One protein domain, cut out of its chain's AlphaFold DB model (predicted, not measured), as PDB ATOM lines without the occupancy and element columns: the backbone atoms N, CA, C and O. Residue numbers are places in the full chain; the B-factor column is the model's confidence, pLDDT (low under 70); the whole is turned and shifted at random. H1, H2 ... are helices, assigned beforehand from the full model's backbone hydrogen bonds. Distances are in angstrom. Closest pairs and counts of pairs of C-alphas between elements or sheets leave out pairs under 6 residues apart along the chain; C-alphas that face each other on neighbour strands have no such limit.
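This is residues 127 to 274 of the 588 residues of an uncharacterized protein of Verrucomicrobiales bacterium (UniProt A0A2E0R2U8). Helices H3 to H8 run up and down side by side and make an arch, with H5 on the outer side of H4 and H6, and with H1 and H2 on the hollow side. H9 and H10, both short, lie at the H8 end of the arch, and the long link of residues 141 to 158 passes along the hollow side on its way from H2 to H3. The printed part has 148 residues, with ten named helices, H1 to H10 in order along the chain, and no named strand; the class is all helix. It is compact, with a radius of gyration of the C-alphas of 14.9 A, and its C-alphas span 43 by 34 by 28 A.

H1 is residues 127 to 134, 10.5 A from first to last C-alpha, beginning at C-alpha 127 at (2.164, -30.873, 2.999). H2, residues 137 to 140, is a helix of four residues. H3 is residues 159 to 172 and 20.1 A long, beginning at C-alpha 159 at (-15.697, -20.066, 8.787). H4 is residues 178 to 187, 14.4 A long, and H5 is residues 193 to 202, 14.3 A long. H6 is residues 210 to 220, 15.5 A long. H7, residues 224 to 237, is 20.0 A long, and H8, residues 242 to 254, is 18.8 A long. H9 is residues 260 to 265, and H10 is residues 267 to 270, ending at C-alpha 270 at (9.337, -33.444, -17.027).

H4, H5, H6, H7 and H8 form an up-and-down bundle, in which each helix runs against the one before it in the chain. H6 and H8 are the hub helices, touching three others each. H6 and H7 are a hairpin at a shallow tilt of 17 degrees, and their closest C-alphas, of Gly 215 and Ala 227, are 4.0 A apart. H5 and H6 are a hairpin at a shallow tilt of 21 degrees, closest at the C-alphas of Ile 197 and Leu 214, 6.3 A. H4 and H5 are a hairpin at 30 degrees, a shallow tilt, closest at the C-alphas of Gly 187 and Arg 193, 3.9 A. H4 touches H6 as well, the same way at a shallow tilt of 10 degrees, with the C-alphas of Trp 184 and Phe 213 closest at 6.0 A. H7 and H8 are a hairpin at a shallow tilt of 32 degrees, only just short of steep, closest at the C-alphas of Tyr 231 and Ser 244, 5.0 A. With residues 249 to 253 alone H8 touches H9, opposite ways at a steep tilt of 49 degrees; the C-alphas of Ser 252 and Phe 260 are closest at 5.4 A. With residues 245 to 249 alone H8 only just touches H10, with 3 pairs of C-alphas within 8 A, the closest being Arg 245 and Phe 269 at 6.0 A. H3 is close to H4 but not clearly touching, with the C-alphas of Leu 172 and Val 178 closest at 7.0 A. H1 is close but not clearly touching to H4, with the C-alphas of Phe 133 and Ser 185 closest at 7.3 A, and to H2, with those of Phe 132 and Phe 140 closest at 6.2 A. H1 and H3 are near each other, while H2 and H3 are apart. Every O i to N i+4 pair is within hydrogen-bond range in H1, H3, H4, H5, H6, H7, H8 and H9; H2 and H10 are too short for such a pair.

The C-alphas farthest apart, of Pro 159 and Gln 265, are 44.2 A apart. The printed part has no cut. The link from H2 to H3, 18 residues, is long. The mean pLDDT of the printed part is 88.4, and it is under 70 at residues 136 to 144 and 155 to 161.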
ATOM      1  N   GLU A 127       2.432 -30.904   4.450       84.62
ATOM      2  CA  GLU A 127       2.164 -30.873   2.999       84.62
ATOM      3  C   GLU A 127       0.656 -30.964   2.707       84.62
ATOM      4  O   GLU A 127       0.130 -30.220   1.872       84.62
ATOM      5  N   GLN A 128      -0.060 -31.845   3.417       81.75
ATOM      6  CA  GLN A 128      -1.515 -31.962   3.302       81.75
ATOM      7  C   GLN A 128      -2.216 -30.705   3.819       81.75
ATOM      8  O   GLN A 128      -3.154 -30.250   3.172       81.75
ATOM      9  N   LEU A 129      -1.744 -30.113   4.921       81.56
ATOM     10  CA  LEU A 129      -2.289 -28.862   5.443       81.56
ATOM     11  C   LEU A 129      -2.143 -27.727   4.425       81.56
ATOM     12  O   LEU A 129      -3.133 -27.111   4.046       81.56
ATOM     13  N   ILE A 130      -0.926 -27.480   3.938       87.81
ATOM     14  CA  ILE A 130      -0.659 -26.433   2.941       87.81
ATOM     15  C   ILE A 130      -1.554 -26.633   1.713       87.81
ATOM     16  O   ILE A 130      -2.180 -25.695   1.222       87.81
ATOM     17  N   SER A 131      -1.678 -27.874   1.247       85.19
ATOM     18  CA  SER A 131      -2.524 -28.206   0.099       85.19
ATOM     19  C   SER A 131      -4.011 -27.983   0.376       85.19
ATOM     20  O   SER A 131      -4.728 -27.472  -0.480       85.19
ATOM     21  N   PHE A 132      -4.479 -28.311   1.580       79.69
ATOM     22  CA  PHE A 132      -5.848 -28.039   2.012       79.69
ATOM     23  C   PHE A 132      -6.169 -26.535   2.011       79.69
ATOM     24  O   PHE A 132      -7.278 -26.155   1.650       79.69
ATOM     25  N   PHE A 133      -5.200 -25.670   2.344       79.56
ATOM     26  CA  PHE A 133      -5.373 -24.211   2.269       79.56
ATOM     27  C   PHE A 133      -5.315 -23.666   0.849       79.56
ATOM     28  O   PHE A 133      -6.119 -22.809   0.483       79.56
ATOM     29  N   ARG A 134      -4.381 -24.167   0.036       86.38
ATOM     30  CA  ARG A 134      -4.209 -23.725  -1.353       86.38
ATOM     31  C   ARG A 134      -5.445 -23.962  -2.205       86.38
ATOM     32  O   ARG A 134      -5.765 -23.144  -3.070       86.38
ATOM     33  N   PHE A 135      -6.095 -25.103  -2.011       83.38
ATOM     34  CA  PHE A 135      -7.067 -25.627  -2.958       83.38
ATOM     35  C   PHE A 135      -8.423 -25.843  -2.283       83.38
ATOM     36  O   PHE A 135      -8.504 -26.257  -1.132       83.38
ATOM     37  N   ARG A 136      -9.525 -25.598  -3.005       68.50
ATOM     38  CA  ARG A 136     -10.874 -25.911  -2.487       68.50
ATOM     39  C   ARG A 136     -10.993 -27.402  -2.133       68.50
ATOM     40  O   ARG A 136     -10.334 -28.229  -2.758       68.50
ATOM     41  N   GLU A 137     -11.895 -27.752  -1.209       65.62
ATOM     42  CA  GLU A 137     -12.187 -29.147  -0.806       65.62
ATOM     43  C   GLU A 137     -12.397 -30.086  -2.003       65.62
ATOM     44  O   GLU A 137     -11.941 -31.230  -1.992       65.62
ATOM     45  N   ASP A 138     -13.025 -29.584  -3.069       59.50
ATOM     46  CA  ASP A 138     -13.253 -30.341  -4.302       59.50
ATOM     47  C   ASP A 138     -11.943 -30.825  -4.952       59.50
ATOM     48  O   ASP A 138     -11.904 -31.902  -5.551       59.50
ATOM     49  N   TYR A 139     -10.860 -30.058  -4.797       57.38
ATOM     50  CA  TYR A 139      -9.535 -30.330  -5.353       57.38
ATOM     51  C   TYR A 139      -8.612 -31.090  -4.403       57.38
ATOM     52  O   TYR A 139      -7.683 -31.724  -4.891       57.38
ATOM     53  N   PHE A 140      -8.881 -31.118  -3.092       56.41
ATOM     54  CA  PHE A 140      -8.127 -31.958  -2.144       56.41
ATOM     55  C   PHE A 140      -8.217 -33.454  -2.500       56.41
ATOM     56  O   PHE A 140      -7.343 -34.256  -2.179       56.41
ATOM     57  N   ARG A 141      -9.263 -33.827  -3.245       59.31
ATOM     58  CA  ARG A 141      -9.468 -35.171  -3.803       59.31
ATOM     59  C   ARG A 141      -8.481 -35.518  -4.919       59.31
ATOM     60  O   ARG A 141      -8.313 -36.692  -5.247       59.31
ATOM     61  N   ILE A 142      -7.844 -34.517  -5.521       59.22
ATOM     62  CA  ILE A 142      -6.751 -34.688  -6.470       59.22
ATOM     63  C   ILE A 142      -5.470 -34.743  -5.642       59.22
ATOM     64  O   ILE A 142      -5.203 -33.839  -4.859       59.22
ATOM     65  N   HIS A 143      -4.680 -35.808  -5.806       66.88
ATOM     66  CA  HIS A 143      -3.438 -36.015  -5.059       66.88
ATOM     67  C   HIS A 143      -2.612 -34.708  -5.027       66.88
ATOM     68  O   HIS A 143      -2.246 -34.239  -6.105       66.88
ATOM     69  N   PRO A 144      -2.307 -34.118  -3.853       63.59
ATOM     70  CA  PRO A 144      -1.791 -32.747  -3.751       63.59
ATOM     71  C   PRO A 144      -0.558 -32.434  -4.605       63.59
ATOM     72  O   PRO A 144      -0.431 -31.363  -5.190       63.59
ATOM     73  N   ARG A 145       0.299 -33.444  -4.783       74.19
ATOM     74  CA  ARG A 145       1.466 -33.449  -5.681       74.19
ATOM     75  C   ARG A 145       1.161 -33.176  -7.160       74.19
ATOM     76  O   ARG A 145       2.080 -32.988  -7.947       74.19
ATOM     77  N   LEU A 146      -0.107 -33.204  -7.558       77.19
ATOM     78  CA  LEU A 146      -0.575 -32.985  -8.929       77.19
ATOM     79  C   LEU A 146      -1.129 -31.576  -9.148       77.19
ATOM     80  O   LEU A 146      -1.640 -31.284 -10.231       77.19
ATOM     81  N   LEU A 147      -1.069 -30.712  -8.143       87.19
ATOM     82  CA  LEU A 147      -1.608 -29.364  -8.216       87.19
ATOM     83  C   LEU A 147      -0.478 -28.359  -8.484       87.19
ATOM     84  O   LEU A 147       0.705 -28.678  -8.379       87.19
ATOM     85  N   ASP A 148      -0.858 -27.175  -8.937       91.56
ATOM     86  CA  ASP A 148       0.020 -26.040  -9.231       91.56
ATOM     87  C   ASP A 148      -0.751 -24.740  -8.956       91.56
ATOM     88  O   ASP A 148      -1.913 -24.773  -8.527       91.56
ATOM     89  N   CYS A 149      -0.120 -23.593  -9.178       93.50
ATOM     90  CA  CYS A 149      -0.705 -22.293  -8.868       93.50
ATOM     91  C   CYS A 149      -2.026 -21.979  -9.597       93.50
ATOM     92  O   CYS A 149      -2.789 -21.151  -9.108       93.50
ATOM     93  N   ARG A 150      -2.392 -22.685 -10.682       90.38
ATOM     94  CA  ARG A 150      -3.717 -22.540 -11.330       90.38
ATOM     95  C   ARG A 150      -4.885 -22.782 -10.404       90.38
ATOM     96  O   ARG A 150      -5.959 -22.226 -10.609       90.38
ATOM     97  N   TYR A 151      -4.689 -23.712  -9.481       88.12
ATOM     98  CA  TYR A 151      -5.741 -24.204  -8.611       88.12
ATOM     99  C   TYR A 151      -5.846 -23.376  -7.332       88.12
ATOM    100  O   TYR A 151      -6.750 -23.633  -6.539       88.12
ATOM    101  N   LEU A 152      -4.958 -22.387  -7.148       88.69
ATOM    102  CA  LEU A 152      -5.078 -21.418  -6.070       88.69
ATOM    103  C   LEU A 152      -6.426 -20.724  -6.196       88.69
ATOM    104  O   LEU A 152      -6.722 -20.046  -7.181       88.69
ATOM    105  N   SER A 153      -7.256 -20.918  -5.185       77.19
ATOM    106  CA  SER A 153      -8.509 -20.199  -5.054       77.19
ATOM    107  C   SER A 153      -8.369 -19.175  -3.948       77.19
ATOM    108  O   SER A 153      -7.824 -19.497  -2.894       77.19
ATOM    109  N   GLU A 154      -8.931 -17.980  -4.141       71.12
ATOM    110  CA  GLU A 154      -9.193 -17.129  -2.986       71.12
ATOM    111  C   GLU A 154     -10.071 -17.923  -2.002       71.12
ATOM    112  O   GLU A 154     -10.997 -18.627  -2.444       71.12
ATOM    113  N   PRO A 155      -9.770 -17.884  -0.695       62.34
ATOM    114  CA  PRO A 155     -10.540 -18.612   0.287       62.34
ATOM    115  C   PRO A 155     -11.944 -18.031   0.204       62.34
ATOM    116  O   PRO A 155     -12.127 -16.819   0.320       62.34
ATOM    117  N   GLY A 156     -12.943 -18.877  -0.043       59.00
ATOM    118  CA  GLY A 156     -14.309 -18.457   0.245       59.00
ATOM    119  C   GLY A 156     -14.391 -18.089   1.727       59.00
ATOM    120  O   GLY A 156     -13.663 -18.676   2.531       59.00
ATOM    121  N   ASP A 157     -15.261 -17.147   2.091       56.41
ATOM    122  CA  ASP A 157     -15.612 -16.848   3.485       56.41
ATOM    123  C   ASP A 157     -16.303 -18.070   4.123       56.41
ATOM    124  O   ASP A 157     -17.507 -18.074   4.372       56.41
ATOM    125  N   GLU A 158     -15.567 -19.157   4.342       69.38
ATOM    126  CA  GLU A 158     -16.048 -20.391   4.948       69.38
ATOM    127  C   GLU A 158     -15.450 -20.513   6.354       69.38
ATOM    128  O   GLU A 158     -14.363 -21.071   6.526       69.38
ATOM    129  N   PRO A 159     -16.165 -20.045   7.399       68.38
ATOM    130  CA  PRO A 159     -15.697 -20.066   8.787       68.38
ATOM    131  C   PRO A 159     -15.248 -21.447   9.277       68.38
ATOM    132  O   PRO A 159     -14.422 -21.552  10.179       68.38
ATOM    133  N   LYS A 160     -15.790 -22.519   8.684       69.12
ATOM    134  CA  LYS A 160     -15.435 -23.902   9.023       69.12
ATOM    135  C   LYS A 160     -13.987 -24.244   8.663       69.12
ATOM    136  O   LYS A 160     -13.344 -24.942   9.438       69.12
ATOM    137  N   LYS A 161     -13.470 -23.725   7.543       68.00
ATOM    138  CA  LYS A 161     -12.080 -23.955   7.118       68.00
ATOM    139  C   LYS A 161     -11.094 -23.226   8.009       68.00
ATOM    140  O   LYS A 161     -10.082 -23.803   8.377       68.00
ATOM    141  N   GLN A 162     -11.427 -21.995   8.399       72.94
ATOM    142  CA  GLN A 162     -10.598 -21.230   9.324       72.94
ATOM    143  C   GLN A 162     -10.505 -21.928  10.682       72.94
ATOM    144  O   GLN A 162      -9.420 -22.093  11.208       72.94
ATOM    145  N   LYS A 163     -11.622 -22.433  11.217       79.06
ATOM    146  CA  LYS A 163     -11.590 -23.154  12.493       79.06
ATOM    147  C   LYS A 163     -10.730 -24.427  12.431       79.06
ATOM    148  O   LYS A 163      -9.923 -24.646  13.324       79.06
ATOM    149  N   ALA A 164     -10.888 -25.235  11.379       72.69
ATOM    150  CA  ALA A 164     -10.064 -26.430  11.181       72.69
ATOM    151  C   ALA A 164      -8.579 -26.081  10.976       72.69
ATOM    152  O   ALA A 164      -7.708 -26.820  11.427       72.69
ATOM    153  N   PHE A 165      -8.288 -24.937  10.338       74.75
ATOM    154  CA  PHE A 165      -6.930 -24.400  10.256       74.75
ATOM    155  C   PHE A 165      -6.355 -24.160  11.634       74.75
ATOM    156  O   PHE A 165      -5.284 -24.664  11.932       74.75
ATOM    157  N   ASP A 166      -7.067 -23.374  12.440       80.69
ATOM    158  CA  ASP A 166      -6.560 -22.851  13.695       80.69
ATOM    159  C   ASP A 166      -6.307 -24.021  14.662       80.69
ATOM    160  O   ASP A 166      -5.239 -24.095  15.267       80.69
ATOM    161  N   GLU A 167      -7.228 -24.994  14.712       81.50
ATOM    162  CA  GLU A 167      -7.093 -26.225  15.510       81.50
ATOM    163  C   GLU A 167      -5.881 -27.072  15.081       81.50
ATOM    164  O   GLU A 167      -5.155 -27.605  15.925       81.50
ATOM    165  N   LEU A 168      -5.622 -27.193  13.775       74.12
ATOM    166  CA  LEU A 168      -4.483 -27.973  13.295       74.12
ATOM    167  C   LEU A 168      -3.160 -27.209  13.402       74.12
ATOM    168  O   LEU A 168      -2.138 -27.803  13.741       74.12
ATOM    169  N   LEU A 169      -3.163 -25.904  13.148       79.38
ATOM    170  CA  LEU A 169      -2.000 -25.040  13.304       79.38
ATOM    171  C   LEU A 169      -1.519 -25.081  14.760       79.38
ATOM    172  O   LEU A 169      -0.325 -25.245  15.002       79.38
ATOM    173  N   GLU A 170      -2.455 -25.069  15.715       83.19
ATOM    174  CA  GLU A 170      -2.181 -25.254  17.143       83.19
ATOM    175  C   GLU A 170      -1.551 -26.631  17.439       83.19
ATOM    176  O   GLU A 170      -0.621 -26.744  18.246       83.19
ATOM    177  N   SER A 171      -1.966 -27.684  16.730       80.69
ATOM    178  CA  SER A 171      -1.345 -29.012  16.857       80.69
ATOM    179  C   SER A 171       0.086 -29.078  16.296       80.69
ATOM    180  O   SER A 171       0.889 -29.905  16.733       80.69
ATOM    181  N   LEU A 172       0.430 -28.186  15.359       76.81
ATOM    182  CA  LEU A 172       1.721 -28.151  14.668       76.81
ATOM    183  C   LEU A 172       2.706 -27.127  15.243       76.81
ATOM    184  O   LEU A 172       3.852 -27.118  14.804       76.81
ATOM    185  N   THR A 173       2.318 -26.335  16.251       70.12
ATOM    186  CA  THR A 173       3.073 -25.199  16.843       70.12
ATOM    187  C   THR A 173       4.526 -25.495  17.266       70.12
ATOM    188  O   THR A 173       5.285 -24.581  17.566       70.12
ATOM    189  N   SER A 174       4.946 -26.762  17.293       72.31
ATOM    190  CA  SER A 174       6.342 -27.163  17.524       72.31
ATOM    191  C   SER A 174       7.239 -27.136  16.273       72.31
ATOM    192  O   SER A 174       8.445 -27.334  16.404       72.31
ATOM    193  N   GLN A 175       6.686 -26.908  15.077       77.12
ATOM    194  CA  GLN A 175       7.429 -26.885  13.815       77.12
ATOM    195  C   GLN A 175       7.890 -25.468  13.448       77.12
ATOM    196  O   GLN A 175       7.147 -24.499  13.593       77.12
ATOM    197  N   GLU A 176       9.114 -25.362  12.929       81.69
ATOM    198  CA  GLU A 176       9.773 -24.097  12.562       81.69
ATOM    199  C   GLU A 176       9.037 -23.328  11.444       81.69
ATOM    200  O   GLU A 176       9.106 -22.103  11.389       81.69
ATOM    201  N   ASP A 177       8.250 -24.028  10.617       80.00
ATOM    202  CA  ASP A 177       7.556 -23.472   9.444       80.00
ATOM    203  C   ASP A 177       6.171 -22.859   9.748       80.00
ATOM    204  O   ASP A 177       5.586 -22.175   8.902       80.00
ATOM    205  N   VAL A 178       5.626 -23.071  10.953       82.62
ATOM    206  CA  VAL A 178       4.284 -22.589  11.348       82.62
ATOM    207  C   VAL A 178       4.110 -21.074  11.169       82.62
ATOM    208  O   VAL A 178       3.087 -20.669  10.605       82.62
ATOM    209  N   PRO A 179       5.082 -20.215  11.548       90.44
ATOM    210  CA  PRO A 179       4.949 -18.774  11.357       90.44
ATOM    211  C   PRO A 179       4.811 -18.372   9.884       90.44
ATOM    212  O   PRO A 179       4.075 -17.439   9.572       90.44
ATOM    213  N   LEU A 180       5.481 -19.073   8.959       93.50
ATOM    214  CA  LEU A 180       5.378 -18.781   7.524       93.50
ATOM    215  C   LEU A 180       3.983 -19.104   6.991       93.50
ATOM    216  O   LEU A 180       3.427 -18.325   6.218       93.50
ATOM    217  N   ILE A 181       3.412 -20.223   7.434       91.25
ATOM    218  CA  ILE A 181       2.075 -20.674   7.037       91.25
ATOM    219  C   ILE A 181       0.999 -19.707   7.536       91.25
ATOM    220  O   ILE A 181       0.059 -19.403   6.800       91.25
ATOM    221  N   GLU A 182       1.141 -19.188   8.756       90.31
ATOM    222  CA  GLU A 182       0.232 -18.175   9.299       90.31
ATOM    223  C   GLU A 182       0.292 -16.873   8.485       90.31
ATOM    224  O   GLU A 182      -0.741 -16.347   8.076       90.31
ATOM    225  N   ILE A 183       1.499 -16.372   8.187       94.62
ATOM    226  CA  ILE A 183       1.665 -15.159   7.373       94.62
ATOM    227  C   ILE A 183       1.064 -15.370   5.976       94.62
ATOM    228  O   ILE A 183       0.306 -14.535   5.481       94.62
ATOM    229  N   TRP A 184       1.386 -16.493   5.339       95.06
ATOM    230  CA  TRP A 184       0.917 -16.829   4.000       95.06
ATOM    231  C   TRP A 184      -0.607 -16.964   3.926       95.06
ATOM    232  O   TRP A 184      -1.222 -16.367   3.042       95.06
ATOM    233  N   SER A 185      -1.232 -17.681   4.866       90.81
ATOM    234  CA  SER A 185      -2.685 -17.890   4.871       90.81
ATOM    235  C   SER A 185      -3.454 -16.577   5.055       90.81
ATOM    236  O   SER A 185      -4.456 -16.341   4.376       90.81
ATOM    237  N   VAL A 186      -2.944 -15.664   5.888       91.25
ATOM    238  CA  VAL A 186      -3.488 -14.307   6.043       91.25
ATOM    239  C   VAL A 186      -3.414 -13.526   4.726       91.25
ATOM    240  O   VAL A 186      -4.362 -12.810   4.383       91.25
ATOM    241  N   GLY A 187      -2.346 -13.718   3.948       93.50
ATOM    242  CA  GLY A 187      -2.113 -13.051   2.666       93.50
ATOM    243  C   GLY A 187      -3.104 -13.402   1.554       93.50
ATOM    244  O   GLY A 187      -3.218 -12.665   0.568       93.50
ATOM    245  N   PHE A 188      -3.888 -14.470   1.704       91.00
ATOM    246  CA  PHE A 188      -4.965 -14.761   0.760       91.00
ATOM    247  C   PHE A 188      -6.046 -13.674   0.766       91.00
ATOM    248  O   PHE A 188      -6.648 -13.416  -0.281       91.00
ATOM    249  N   LYS A 189      -6.254 -12.984   1.898       91.00
ATOM    250  CA  LYS A 189      -7.163 -11.835   1.986       91.00
ATOM    251  C   LYS A 189      -6.570 -10.659   1.198       91.00
ATOM    252  O   LYS A 189      -5.503 -10.171   1.579       91.00
ATOM    253  N   PRO A 190      -7.249 -10.136   0.155       93.19
ATOM    254  CA  PRO A 190      -6.690  -9.080  -0.695       93.19
ATOM    255  C   PRO A 190      -6.190  -7.846   0.073       93.19
ATOM    256  O   PRO A 190      -5.181  -7.258  -0.302       93.19
ATOM    257  N   SER A 191      -6.859  -7.478   1.172       94.56
ATOM    258  CA  SER A 191      -6.493  -6.330   2.013       94.56
ATOM    259  C   SER A 191      -5.223  -6.527   2.848       94.56
ATOM    260  O   SER A 191      -4.605  -5.538   3.228       94.56
ATOM    261  N   LEU A 192      -4.832  -7.772   3.136       95.50
ATOM    262  CA  LEU A 192      -3.675  -8.117   3.978       95.50
ATOM    263  C   LEU A 192      -2.509  -8.708   3.170       95.50
ATOM    264  O   LEU A 192      -1.438  -8.975   3.712       95.50
ATOM    265  N   ARG A 193      -2.704  -8.896   1.862       95.38
ATOM    266  CA  ARG A 193      -1.746  -9.542   0.960       95.38
ATOM    267  C   ARG A 193      -0.399  -8.828   0.903       95.38
ATOM    268  O   ARG A 193       0.630  -9.483   0.996       95.38
ATOM    269  N   SER A 194      -0.398  -7.499   0.791       97.19
ATOM    270  CA  SER A 194       0.844  -6.715   0.717       97.19
ATOM    271  C   SER A 194       1.681  -6.810   1.997       97.19
ATOM    272  O   SER A 194       2.885  -7.017   1.904       97.19
ATOM    273  N   ASP A 195       1.043  -6.723   3.170       97.25
ATOM    274  CA  ASP A 195       1.707  -6.892   4.475       97.25
ATOM    275  C   ASP A 195       2.282  -8.308   4.623       97.25
ATOM    276  O   ASP A 195       3.428  -8.498   5.021       97.25
ATOM    277  N   SER A 196       1.514  -9.315   4.202       96.88
ATOM    278  CA  SER A 196       1.948 -10.713   4.245       96.88
ATOM    279  C   SER A 196       3.156 -10.970   3.336       96.88
ATOM    280  O   SER A 196       4.081 -11.677   3.728       96.88
ATOM    281  N   ILE A 197       3.191 -10.353   2.147       98.00
ATOM    282  CA  ILE A 197       4.354 -10.395   1.248       98.00
ATOM    283  C   ILE A 197       5.581  -9.761   1.917       98.00
ATOM    284  O   ILE A 197       6.644 -10.374   1.906       98.00
ATOM    285  N   GLU A 198       5.453  -8.577   2.524       97.81
ATOM    286  CA  GLU A 198       6.567  -7.897   3.208       97.81
ATOM    287  C   GLU A 198       7.121  -8.743   4.365       97.81
ATOM    288  O   GLU A 198       8.333  -8.942   4.484       97.81
ATOM    289  N   ARG A 199       6.231  -9.329   5.172       97.56
ATOM    290  CA  ARG A 199       6.603 -10.206   6.290       97.56
ATOM    291  C   ARG A 199       7.293 -11.489   5.826       97.56
ATOM    292  O   ARG A 199       8.301 -11.871   6.416       97.56
ATOM    293  N   LEU A 200       6.806 -12.132   4.762       97.44
ATOM    294  CA  LEU A 200       7.479 -13.293   4.166       97.44
ATOM    295  C   LEU A 200       8.838 -12.907   3.564       97.44
ATOM    296  O   LEU A 200       9.800 -13.656   3.701       97.44
ATOM    297  N   GLN A 201       8.959 -11.730   2.941       97.56
ATOM    298  CA  GLN A 201      10.234 -11.237   2.414       97.56
ATOM    299  C   GLN A 201      11.264 -10.975   3.520       97.56
ATOM    300  O   GLN A 201      12.449 -11.231   3.304       97.56
ATOM    301  N   ALA A 202      10.826 -10.529   4.699       97.19
ATOM    302  CA  ALA A 202      11.686 -10.331   5.864       97.19
ATOM    303  C   ALA A 202      12.136 -11.644   6.541       97.19
ATOM    304  O   ALA A 202      13.111 -11.631   7.291       97.19
ATOM    305  N   ALA A 203      11.449 -12.765   6.290       96.69
ATOM    306  CA  ALA A 203      11.848 -14.076   6.799       96.69
ATOM    307  C   ALA A 203      13.126 -14.602   6.114       96.69
ATOM    308  O   ALA A 203      13.465 -14.177   5.005       96.69
ATOM    309  N   ASP A 204      13.817 -15.546   6.761       95.94
ATOM    310  CA  ASP A 204      15.058 -16.143   6.253       95.94
ATOM    311  C   ASP A 204      14.829 -16.830   4.884       95.94
ATOM    312  O   ASP A 204      13.964 -17.704   4.775       95.94
ATOM    313  N   PRO A 205      15.576 -16.450   3.824       94.69
ATOM    314  CA  PRO A 205      15.406 -16.980   2.469       94.69
ATOM    315  C   PRO A 205      15.661 -18.485   2.320       94.69
ATOM    316  O   PRO A 205      15.261 -19.051   1.299       94.69
ATOM    317  N   SER A 206      16.322 -19.109   3.298       95.06
ATOM    318  CA  SER A 206      16.629 -20.540   3.337       95.06
ATOM    319  C   SER A 206      15.526 -21.397   3.959       95.06
ATOM    320  O   SER A 206      15.651 -22.617   3.945       95.06
ATOM    321  N   LEU A 207      14.452 -20.796   4.482       95.50
ATOM    322  CA  LEU A 207      13.327 -21.544   5.044       95.50
ATOM    323  C   LEU A 207      12.477 -22.193   3.948       95.50
ATOM    324  O   LEU A 207      12.197 -21.588   2.906       95.50
ATOM    325  N   ARG A 208      12.025 -23.424   4.210       95.06
ATOM    326  CA  ARG A 208      11.163 -24.191   3.305       95.06
ATOM    327  C   ARG A 208       9.822 -23.480   3.113       95.06
ATOM    328  O   ARG A 208       9.307 -22.849   4.029       95.06
ATOM    329  N   TYR A 209       9.262 -23.566   1.905       95.38
ATOM    330  CA  TYR A 209       7.993 -22.951   1.500       95.38
ATOM    331  C   TYR A 209       7.971 -21.423   1.455       95.38
ATOM    332  O   TYR A 209       7.030 -20.870   0.892       95.38
ATOM    333  N   ARG A 210       8.970 -20.704   1.984       96.75
ATOM    334  CA  ARG A 210       8.969 -19.234   1.971       96.75
ATOM    335  C   ARG A 210       8.809 -18.678   0.558       96.75
ATOM    336  O   ARG A 210       7.958 -17.816   0.336       96.75
ATOM    337  N   ASN A 211       9.632 -19.131  -0.391       98.19
ATOM    338  CA  ASN A 211       9.562 -18.615  -1.758       98.19
ATOM    339  C   ASN A 211       8.344 -19.186  -2.487       98.19
ATOM    340  O   ASN A 211       7.706 -18.470  -3.247       98.19
ATOM    341  N   GLU A 212       7.943 -20.418  -2.183       97.38
ATOM    342  CA  GLU A 212       6.679 -20.972  -2.675       97.38
ATOM    343  C   GLU A 212       5.463 -20.106  -2.288       97.38
ATOM    344  O   GLU A 212       4.649 -19.753  -3.139       97.38
ATOM    345  N   PHE A 213       5.372 -19.691  -1.023       97.56
ATOM    346  CA  PHE A 213       4.317 -18.827  -0.495       97.56
ATOM    347  C   PHE A 213       4.365 -17.416  -1.076       97.56
ATOM    348  O   PHE A 213       3.321 -16.848  -1.401       97.56
ATOM    349  N   LEU A 214       5.561 -16.849  -1.260       98.31
ATOM    350  CA  LEU A 214       5.717 -15.595  -1.998       98.31
ATOM    351  C   LEU A 214       5.221 -15.744  -3.443       98.31
ATOM    352  O   LEU A 214       4.493 -14.876  -3.926       98.31
ATOM    353  N   GLY A 215       5.544 -16.860  -4.100       97.94
ATOM    354  CA  GLY A 215       5.037 -17.218  -5.421       97.94
ATOM    355  C   GLY A 215       3.509 -17.248  -5.476       97.94
ATOM    356  O   GLY A 215       2.916 -16.645  -6.375       97.94
ATOM    357  N   ASP A 216       2.864 -17.879  -4.490       97.25
ATOM    358  CA  ASP A 216       1.402 -17.954  -4.378       97.25
ATOM    359  C   ASP A 216       0.779 -16.552  -4.267       97.25
ATOM    360  O   ASP A 216      -0.122 -16.198  -5.034       97.25
ATOM    361  N   LEU A 217       1.277 -15.720  -3.345       97.19
ATOM    362  CA  LEU A 217       0.725 -14.383  -3.102       97.19
ATOM    363  C   LEU A 217       0.959 -13.433  -4.281       97.19
ATOM    364  O   LEU A 217       0.061 -12.667  -4.640       97.19
ATOM    365  N   HIS A 218       2.127 -13.498  -4.925       97.75
ATOM    366  CA  HIS A 218       2.392 -12.733  -6.142       97.75
ATOM    367  C   HIS A 218       1.492 -13.182  -7.300       97.75
ATOM    368  O   HIS A 218       0.968 -12.331  -8.023       97.75
ATOM    369  N   TYR A 219       1.245 -14.487  -7.444       96.69
ATOM    370  CA  TYR A 219       0.314 -15.014  -8.442       96.69
ATOM    371  C   TYR A 219      -1.118 -14.507  -8.203       96.69
ATOM    372  O   TYR A 219      -1.748 -14.002  -9.131       96.69
ATOM    373  N   LEU A 220      -1.601 -14.537  -6.955       94.50
ATOM    374  CA  LEU A 220      -2.911 -13.987  -6.566       94.50
ATOM    375  C   LEU A 220      -3.010 -12.460  -6.746       94.50
ATOM    376  O   LEU A 220      -4.104 -11.916  -6.882       94.50
ATOM    377  N   SER A 221      -1.881 -11.750  -6.752       96.25
ATOM    378  CA  SER A 221      -1.783 -10.323  -7.087       96.25
ATOM    379  C   SER A 221      -1.634 -10.041  -8.592       96.25
ATOM    380  O   SER A 221      -1.350  -8.901  -8.954       96.25
ATOM    381  N   ASP A 222      -1.782 -11.053  -9.455       95.69
ATOM    382  CA  ASP A 222      -1.550 -10.998 -10.911       95.69
ATOM    383  C   ASP A 222      -0.121 -10.549 -11.303       95.69
ATOM    384  O   ASP A 222       0.155 -10.157 -12.436       95.69
ATOM    385  N   LYS A 223       0.839 -10.668 -10.374       96.81
ATOM    386  CA  LYS A 223       2.274 -10.390 -10.564       96.81
ATOM    387  C   LYS A 223       3.011 -11.659 -10.986       96.81
ATOM    388  O   LYS A 223       3.804 -12.237 -10.246       96.81
ATOM    389  N   ARG A 224       2.676 -12.153 -12.180       96.69
ATOM    390  CA  ARG A 224       3.083 -13.493 -12.644       96.69
ATOM    391  C   ARG A 224       4.586 -13.645 -12.846       96.69
ATOM    392  O   ARG A 224       5.109 -14.725 -12.603       96.69
ATOM    393  N   LYS A 225       5.281 -12.591 -13.281       96.94
ATOM    394  CA  LYS A 225       6.738 -12.643 -13.486       96.94
ATOM    395  C   LYS A 225       7.466 -12.773 -12.154       96.94
ATOM    396  O   LYS A 225       8.337 -13.613 -12.012       96.94
ATOM    397  N   GLU A 226       7.051 -11.998 -11.163       97.88
ATOM    398  CA  GLU A 226       7.585 -12.068  -9.809       97.88
ATOM    399  C   GLU A 226       7.279 -13.424  -9.169       97.88
ATOM    400  O   GLU A 226       8.166 -14.038  -8.587       97.88
ATOM    401  N   ALA A 227       6.053 -13.930  -9.348       98.12
ATOM    402  CA  ALA A 227       5.690 -15.268  -8.895       98.12
ATOM    403  C   ALA A 227       6.605 -16.348  -9.497       98.12
ATOM    404  O   ALA A 227       7.071 -17.223  -8.773       98.12
ATOM    405  N   LEU A 228       6.898 -16.266 -10.803       98.00
ATOM    406  CA  LEU A 228       7.806 -17.188 -11.490       98.00
ATOM    407  C   LEU A 228       9.203 -17.203 -10.859       98.00
ATOM    408  O   LEU A 228       9.713 -18.286 -10.590       98.00
ATOM    409  N   GLU A 229       9.798 -16.037 -10.593       98.00
ATOM    410  CA  GLU A 229      11.133 -15.957  -9.978       98.00
ATOM    411  C   GLU A 229      11.156 -16.566  -8.569       98.00
ATOM    412  O   GLU A 229      12.104 -17.265  -8.208       98.00
ATOM    413  N   PHE A 230      10.096 -16.367  -7.780       98.50
ATOM    414  CA  PHE A 230       9.998 -16.981  -6.457       98.50
ATOM    415  C   PHE A 230       9.846 -18.504  -6.528       98.50
ATOM    416  O   PHE A 230      10.551 -19.211  -5.810       98.50
ATOM    417  N   TYR A 231       9.011 -19.037  -7.426       98.38
ATOM    418  CA  TYR A 231       8.943 -20.490  -7.606       98.38
ATOM    419  C   TYR A 231      10.261 -21.072  -8.129       98.38
ATOM    420  O   TYR A 231      10.645 -22.156  -7.701       98.38
ATOM    421  N   LEU A 232      10.976 -20.372  -9.017       97.94
ATOM    422  CA  LEU A 232      12.309 -20.794  -9.466       97.94
ATOM    423  C   LEU A 232      13.294 -20.850  -8.299       97.94
ATOM    424  O   LEU A 232      13.955 -21.868  -8.115       97.94
ATOM    425  N   THR A 233      13.310 -19.812  -7.462       98.06
ATOM    426  CA  THR A 233      14.145 -19.766  -6.254       98.06
ATOM    427  C   THR A 233      13.811 -20.921  -5.299       98.06
ATOM    428  O   THR A 233      14.709 -21.538  -4.729       98.06
ATOM    429  N   GLU A 234      12.527 -21.264  -5.135       97.81
ATOM    430  CA  GLU A 234      12.121 -22.429  -4.335       97.81
ATOM    431  C   GLU A 234      12.652 -23.739  -4.933       97.81
ATOM    432  O   GLU A 234      13.152 -24.579  -4.191       97.81
ATOM    433  N   VAL A 235      12.573 -23.923  -6.255       97.62
ATOM    434  CA  VAL A 235      13.076 -25.132  -6.933       97.62
ATOM    435  C   VAL A 235      14.597 -25.255  -6.823       97.62
ATOM    436  O   VAL A 235      15.099 -26.366  -6.663       97.62
ATOM    437  N   GLU A 236      15.325 -24.139  -6.890       97.25
ATOM    438  CA  GLU A 236      16.784 -24.100  -6.729       97.25
ATOM    439  C   GLU A 236      17.215 -24.487  -5.310       97.25
ATOM    440  O   GLU A 236      18.121 -25.306  -5.141       97.25
ATOM    441  N   ASN A 237      16.545 -23.942  -4.290       97.19
ATOM    442  CA  ASN A 237      16.857 -24.231  -2.888       97.19
ATOM    443  C   ASN A 237      16.355 -25.613  -2.448       97.19
ATOM    444  O   ASN A 237      16.985 -26.275  -1.624       97.19
ATOM    445  N   PHE A 238      15.228 -26.056  -3.008       96.44
ATOM    446  CA  PHE A 238      14.534 -27.280  -2.627       96.44
ATOM    447  C   PHE A 238      14.077 -28.061  -3.864       96.44
ATOM    448  O   PHE A 238      12.906 -27.982  -4.273       96.44
ATOM    449  N   PRO A 239      14.981 -28.863  -4.457       95.56
ATOM    450  CA  PRO A 239      14.689 -29.621  -5.667       95.56
ATOM    451  C   PRO A 239      13.472 -30.548  -5.533       95.56
ATOM    452  O   PRO A 239      12.771 -30.797  -6.505       95.56
ATOM    453  N   ASP A 240      13.137 -31.022  -4.339       94.00
ATOM    454  CA  ASP A 240      11.963 -31.859  -4.084       94.00
ATOM    455  C   ASP A 240      10.611 -31.112  -4.181       94.00
ATOM    456  O   ASP A 240       9.560 -31.752  -4.095       94.00
ATOM    457  N   SER A 241      10.588 -29.784  -4.391       95.00
ATOM    458  CA  SER A 241       9.341 -29.020  -4.577       95.00
ATOM    459  C   SER A 241       8.637 -29.324  -5.906       95.00
ATOM    460  O   SER A 241       8.773 -28.613  -6.907       95.00
ATOM    461  N   LEU A 242       7.813 -30.374  -5.915       94.19
ATOM    462  CA  LEU A 242       6.978 -30.716  -7.070       94.19
ATOM    463  C   LEU A 242       5.970 -29.608  -7.406       94.19
ATOM    464  O   LEU A 242       5.768 -29.314  -8.584       94.19
ATOM    465  N   TYR A 243       5.365 -28.975  -6.396       95.00
ATOM    466  CA  TYR A 243       4.406 -27.888  -6.601       95.00
ATOM    467  C   TYR A 243       5.058 -26.704  -7.323       95.00
ATOM    468  O   TYR A 243       4.565 -26.285  -8.373       95.00
ATOM    469  N   SER A 244       6.203 -26.223  -6.828       97.00
ATOM    470  CA  SER A 244       6.901 -25.094  -7.448       97.00
ATOM    471  C   SER A 244       7.372 -25.415  -8.866       97.00
ATOM    472  O   SER A 244       7.163 -24.596  -9.757       97.00
ATOM    473  N   ARG A 245       7.889 -26.624  -9.144       97.00
ATOM    474  CA  ARG A 245       8.257 -27.034 -10.518       97.00
ATOM    475  C   ARG A 245       7.084 -26.944 -11.490       97.00
ATOM    476  O   ARG A 245       7.222 -26.437 -12.605       97.00
ATOM    477  N   ARG A 246       5.914 -27.425 -11.071       95.69
ATOM    478  CA  ARG A 246       4.699 -27.392 -11.893       95.69
ATOM    479  C   ARG A 246       4.198 -25.961 -12.086       95.69
ATOM    480  O   ARG A 246       3.835 -25.595 -13.204       95.69
ATOM    481  N   SER A 247       4.249 -25.139 -11.037       96.62
ATOM    482  CA  SER A 247       3.917 -23.710 -11.090       96.62
ATOM    483  C   SER A 247       4.858 -22.929 -12.016       96.62
ATOM    484  O   SER A 247       4.379 -22.122 -12.814       96.62
ATOM    485  N   VAL A 248       6.167 -23.221 -12.004       97.75
ATOM    486  CA  VAL A 248       7.150 -22.666 -12.954       97.75
ATOM    487  C   VAL A 248       6.748 -22.990 -14.387       97.75
ATOM    488  O   VAL A 248       6.630 -22.075 -15.201       97.75
ATOM    489  N   LEU A 249       6.481 -24.261 -14.714       96.06
ATOM    490  CA  LEU A 249       6.081 -24.669 -16.070       96.06
ATOM    491  C   LEU A 249       4.775 -24.007 -16.511       96.06
ATOM    492  O   LEU A 249       4.644 -23.581 -17.659       96.06
ATOM    493  N   TYR A 250       3.805 -23.902 -15.607       94.69
ATOM    494  CA  TYR A 250       2.538 -23.260 -15.915       94.69
ATOM    495  C   TYR A 250       2.691 -21.755 -16.184       94.69
ATOM    496  O   TYR A 250       2.202 -21.253 -17.200       94.69
ATOM    497  N   ILE A 251       3.373 -21.031 -15.292       96.38
ATOM    498  CA  ILE A 251       3.514 -19.577 -15.401       96.38
ATOM    499  C   ILE A 251       4.423 -19.201 -16.565       96.38
ATOM    500  O   ILE A 251       4.061 -18.315 -17.339       96.38
ATOM    501  N   SER A 252       5.570 -19.867 -16.722       96.12
ATOM    502  CA  SER A 252       6.502 -19.603 -17.831       96.12
ATOM    503  C   SER A 252       5.814 -19.763 -19.185       96.12
ATOM    504  O   SER A 252       5.968 -18.918 -20.063       96.12
ATOM    505  N   ARG A 253       4.937 -20.762 -19.322       92.44
ATOM    506  CA  ARG A 253       4.098 -20.922 -20.508       92.44
ATOM    507  C   ARG A 253       3.163 -19.733 -20.750       92.44
ATOM    508  O   ARG A 253       3.061 -19.273 -21.881       92.44
ATOM    509  N   TRP A 254       2.425 -19.270 -19.738       89.38
ATOM    510  CA  TRP A 254       1.430 -18.199 -19.929       89.38
ATOM    511  C   TRP A 254       2.077 -16.816 -20.073       89.38
ATOM    512  O   TRP A 254       1.554 -15.938 -20.750       89.38
ATOM    513  N   THR A 255       3.232 -16.615 -19.453       93.75
ATOM    514  CA  THR A 255       4.001 -15.370 -19.578       93.75
ATOM    515  C   THR A 255       4.866 -15.322 -20.837       93.75
ATOM    516  O   THR A 255       5.549 -14.320 -21.042       93.75
ATOM    517  N   GLU A 256       4.816 -16.367 -21.675       92.44
ATOM    518  CA  GLU A 256       5.671 -16.544 -22.857       92.44
ATOM    519  C   GLU A 256       7.164 -16.392 -22.514       92.44
ATOM    520  O   GLU A 256       7.951 -15.832 -23.279       92.44
ATOM    521  N   ASP A 257       7.567 -16.877 -21.334       94.00
ATOM    522  CA  ASP A 257       8.953 -16.821 -20.886       94.00
ATOM    523  C   ASP A 257       9.829 -17.707 -21.783       94.00
ATOM    524  O   ASP A 257       9.581 -18.904 -21.951       94.00
ATOM    525  N   HIS A 258      10.877 -17.118 -22.357       94.69
ATOM    526  CA  HIS A 258      11.831 -17.804 -23.229       94.69
ATOM    527  C   HIS A 258      12.482 -19.044 -22.589       94.69
ATOM    528  O   HIS A 258      12.792 -19.997 -23.307       94.69
ATOM    529  N   ARG A 259      12.620 -19.079 -21.253       96.00
ATOM    530  CA  ARG A 259      13.171 -20.216 -20.499       96.00
ATOM    531  C   ARG A 259      12.236 -21.426 -20.472       96.00
ATOM    532  O   ARG A 259      12.676 -22.520 -20.134       96.00
ATOM    533  N   PHE A 260      10.963 -21.288 -20.864       95.38
ATOM    534  CA  PHE A 260      10.005 -22.401 -20.850       95.38
ATOM    535  C   PHE A 260      10.503 -23.625 -21.634       95.38
ATOM    536  O   PHE A 260      10.379 -24.758 -21.171       95.38
ATOM    537  N   GLN A 261      11.114 -23.398 -22.801       93.25
ATOM    538  CA  GLN A 261      11.700 -24.479 -23.599       93.25
ATOM    539  C   GLN A 261      12.881 -25.140 -22.887       93.25
ATOM    540  O   GLN A 261      13.029 -26.355 -22.969       93.25
ATOM    541  N   GLU A 262      13.697 -24.362 -22.174       95.44
ATOM    542  CA  GLU A 262      14.842 -24.867 -21.412       95.44
ATOM    543  C   GLU A 262      14.378 -25.756 -20.257       95.44
ATOM    544  O   GLU A 262      14.924 -26.843 -20.075       95.44
ATOM    545  N   PHE A 263      13.319 -25.360 -19.541       95.75
ATOM    546  CA  PHE A 263      12.729 -26.181 -18.478       95.75
ATOM    547  C   PHE A 263      12.227 -27.527 -19.009       95.75
ATOM    548  O   PHE A 263      12.438 -28.553 -18.374       95.75
ATOM    549  N   LEU A 264      11.640 -27.571 -20.208       94.38
ATOM    550  CA  LEU A 264      11.186 -28.829 -20.816       94.38
ATOM    551  C   LEU A 264      12.318 -29.743 -21.300       94.38
ATOM    552  O   LEU A 264      12.065 -30.918 -21.561       94.38
ATOM    553  N   GLN A 265      13.554 -29.251 -21.413       94.88
ATOM    554  CA  GLN A 265      14.718 -30.107 -21.671       94.88
ATOM    555  C   GLN A 265      15.287 -30.730 -20.389       94.88
ATOM    556  O   GLN A 265      16.113 -31.640 -20.464       94.88
ATOM    557  N   GLN A 266      14.860 -30.262 -19.215       96.25
ATOM    558  CA  GLN A 266      15.345 -30.750 -17.930       96.25
ATOM    559  C   GLN A 266      14.464 -31.916 -17.436       96.25
ATOM    560  O   GLN A 266      13.261 -31.723 -17.232       96.25
ATOM    561  N   PRO A 267      15.030 -33.119 -17.189       95.88
ATOM    562  CA  PRO A 267      14.264 -34.286 -16.729       95.88
ATOM    563  C   PRO A 267      13.454 -34.008 -15.460       95.88
ATOM    564  O   PRO A 267      12.314 -34.432 -15.329       95.88
ATOM    565  N   GLU A 268      14.018 -33.194 -14.576       95.88
ATOM    566  CA  GLU A 268      13.462 -32.802 -13.284       95.88
ATOM    567  C   GLU A 268      12.092 -32.111 -13.377       95.88
ATOM    568  O   GLU A 268      11.220 -32.323 -12.528       95.88
ATOM    569  N   PHE A 269      11.881 -31.311 -14.422       95.88
ATOM    570  CA  PHE A 269      10.607 -30.654 -14.709       95.88
ATOM    571  C   PHE A 269       9.636 -31.583 -15.443       95.88
ATOM    572  O   PHE A 269       8.432 -31.542 -15.190       95.88
ATOM    573  N   LEU A 270      10.148 -32.448 -16.323       93.94
ATOM    574  CA  LEU A 270       9.337 -33.444 -17.027       93.94
ATOM    575  C   LEU A 270       8.747 -34.482 -16.066       93.94
ATOM    576  O   LEU A 270       7.567 -34.810 -16.185       93.94
ATOM    577  N   ASP A 271       9.531 -34.937 -15.092       93.19
ATOM    578  CA  ASP A 271       9.119 -35.902 -14.067       93.19
ATOM    579  C   ASP A 271       8.069 -35.320 -13.107       93.19
ATOM    580  O   ASP A 271       7.289 -36.058 -12.503       93.19
ATOM    581  N   ALA A 272       7.999 -33.988 -12.999       92.50
ATOM    582  CA  ALA A 272       6.967 -33.296 -12.233       92.50
ATOM    583  C   ALA A 272       5.605 -33.247 -12.960       92.50
ATOM    584  O   ALA A 272       4.587 -32.923 -12.337       92.50
ATOM    585  N   LEU A 273       5.552 -33.557 -14.263       92.88
ATOM    586  CA  LEU A 273       4.325 -33.574 -15.060       92.88
ATOM    587  C   LEU A 273       3.747 -34.985 -15.196       92.88
ATOM    588  O   LEU A 273       4.445 -35.966 -15.440       92.88
ATOM    589  N   ARG A 274       2.416 -35.090 -15.157       89.44
ATOM    590  CA  ARG A 274       1.732 -36.325 -15.553       89.44
ATOM    591  C   ARG A 274       1.869 -36.544 -17.060       89.44
ATOM    592  O   ARG A 274       1.864 -35.567 -17.812       89.44
TER     593      ARG A 274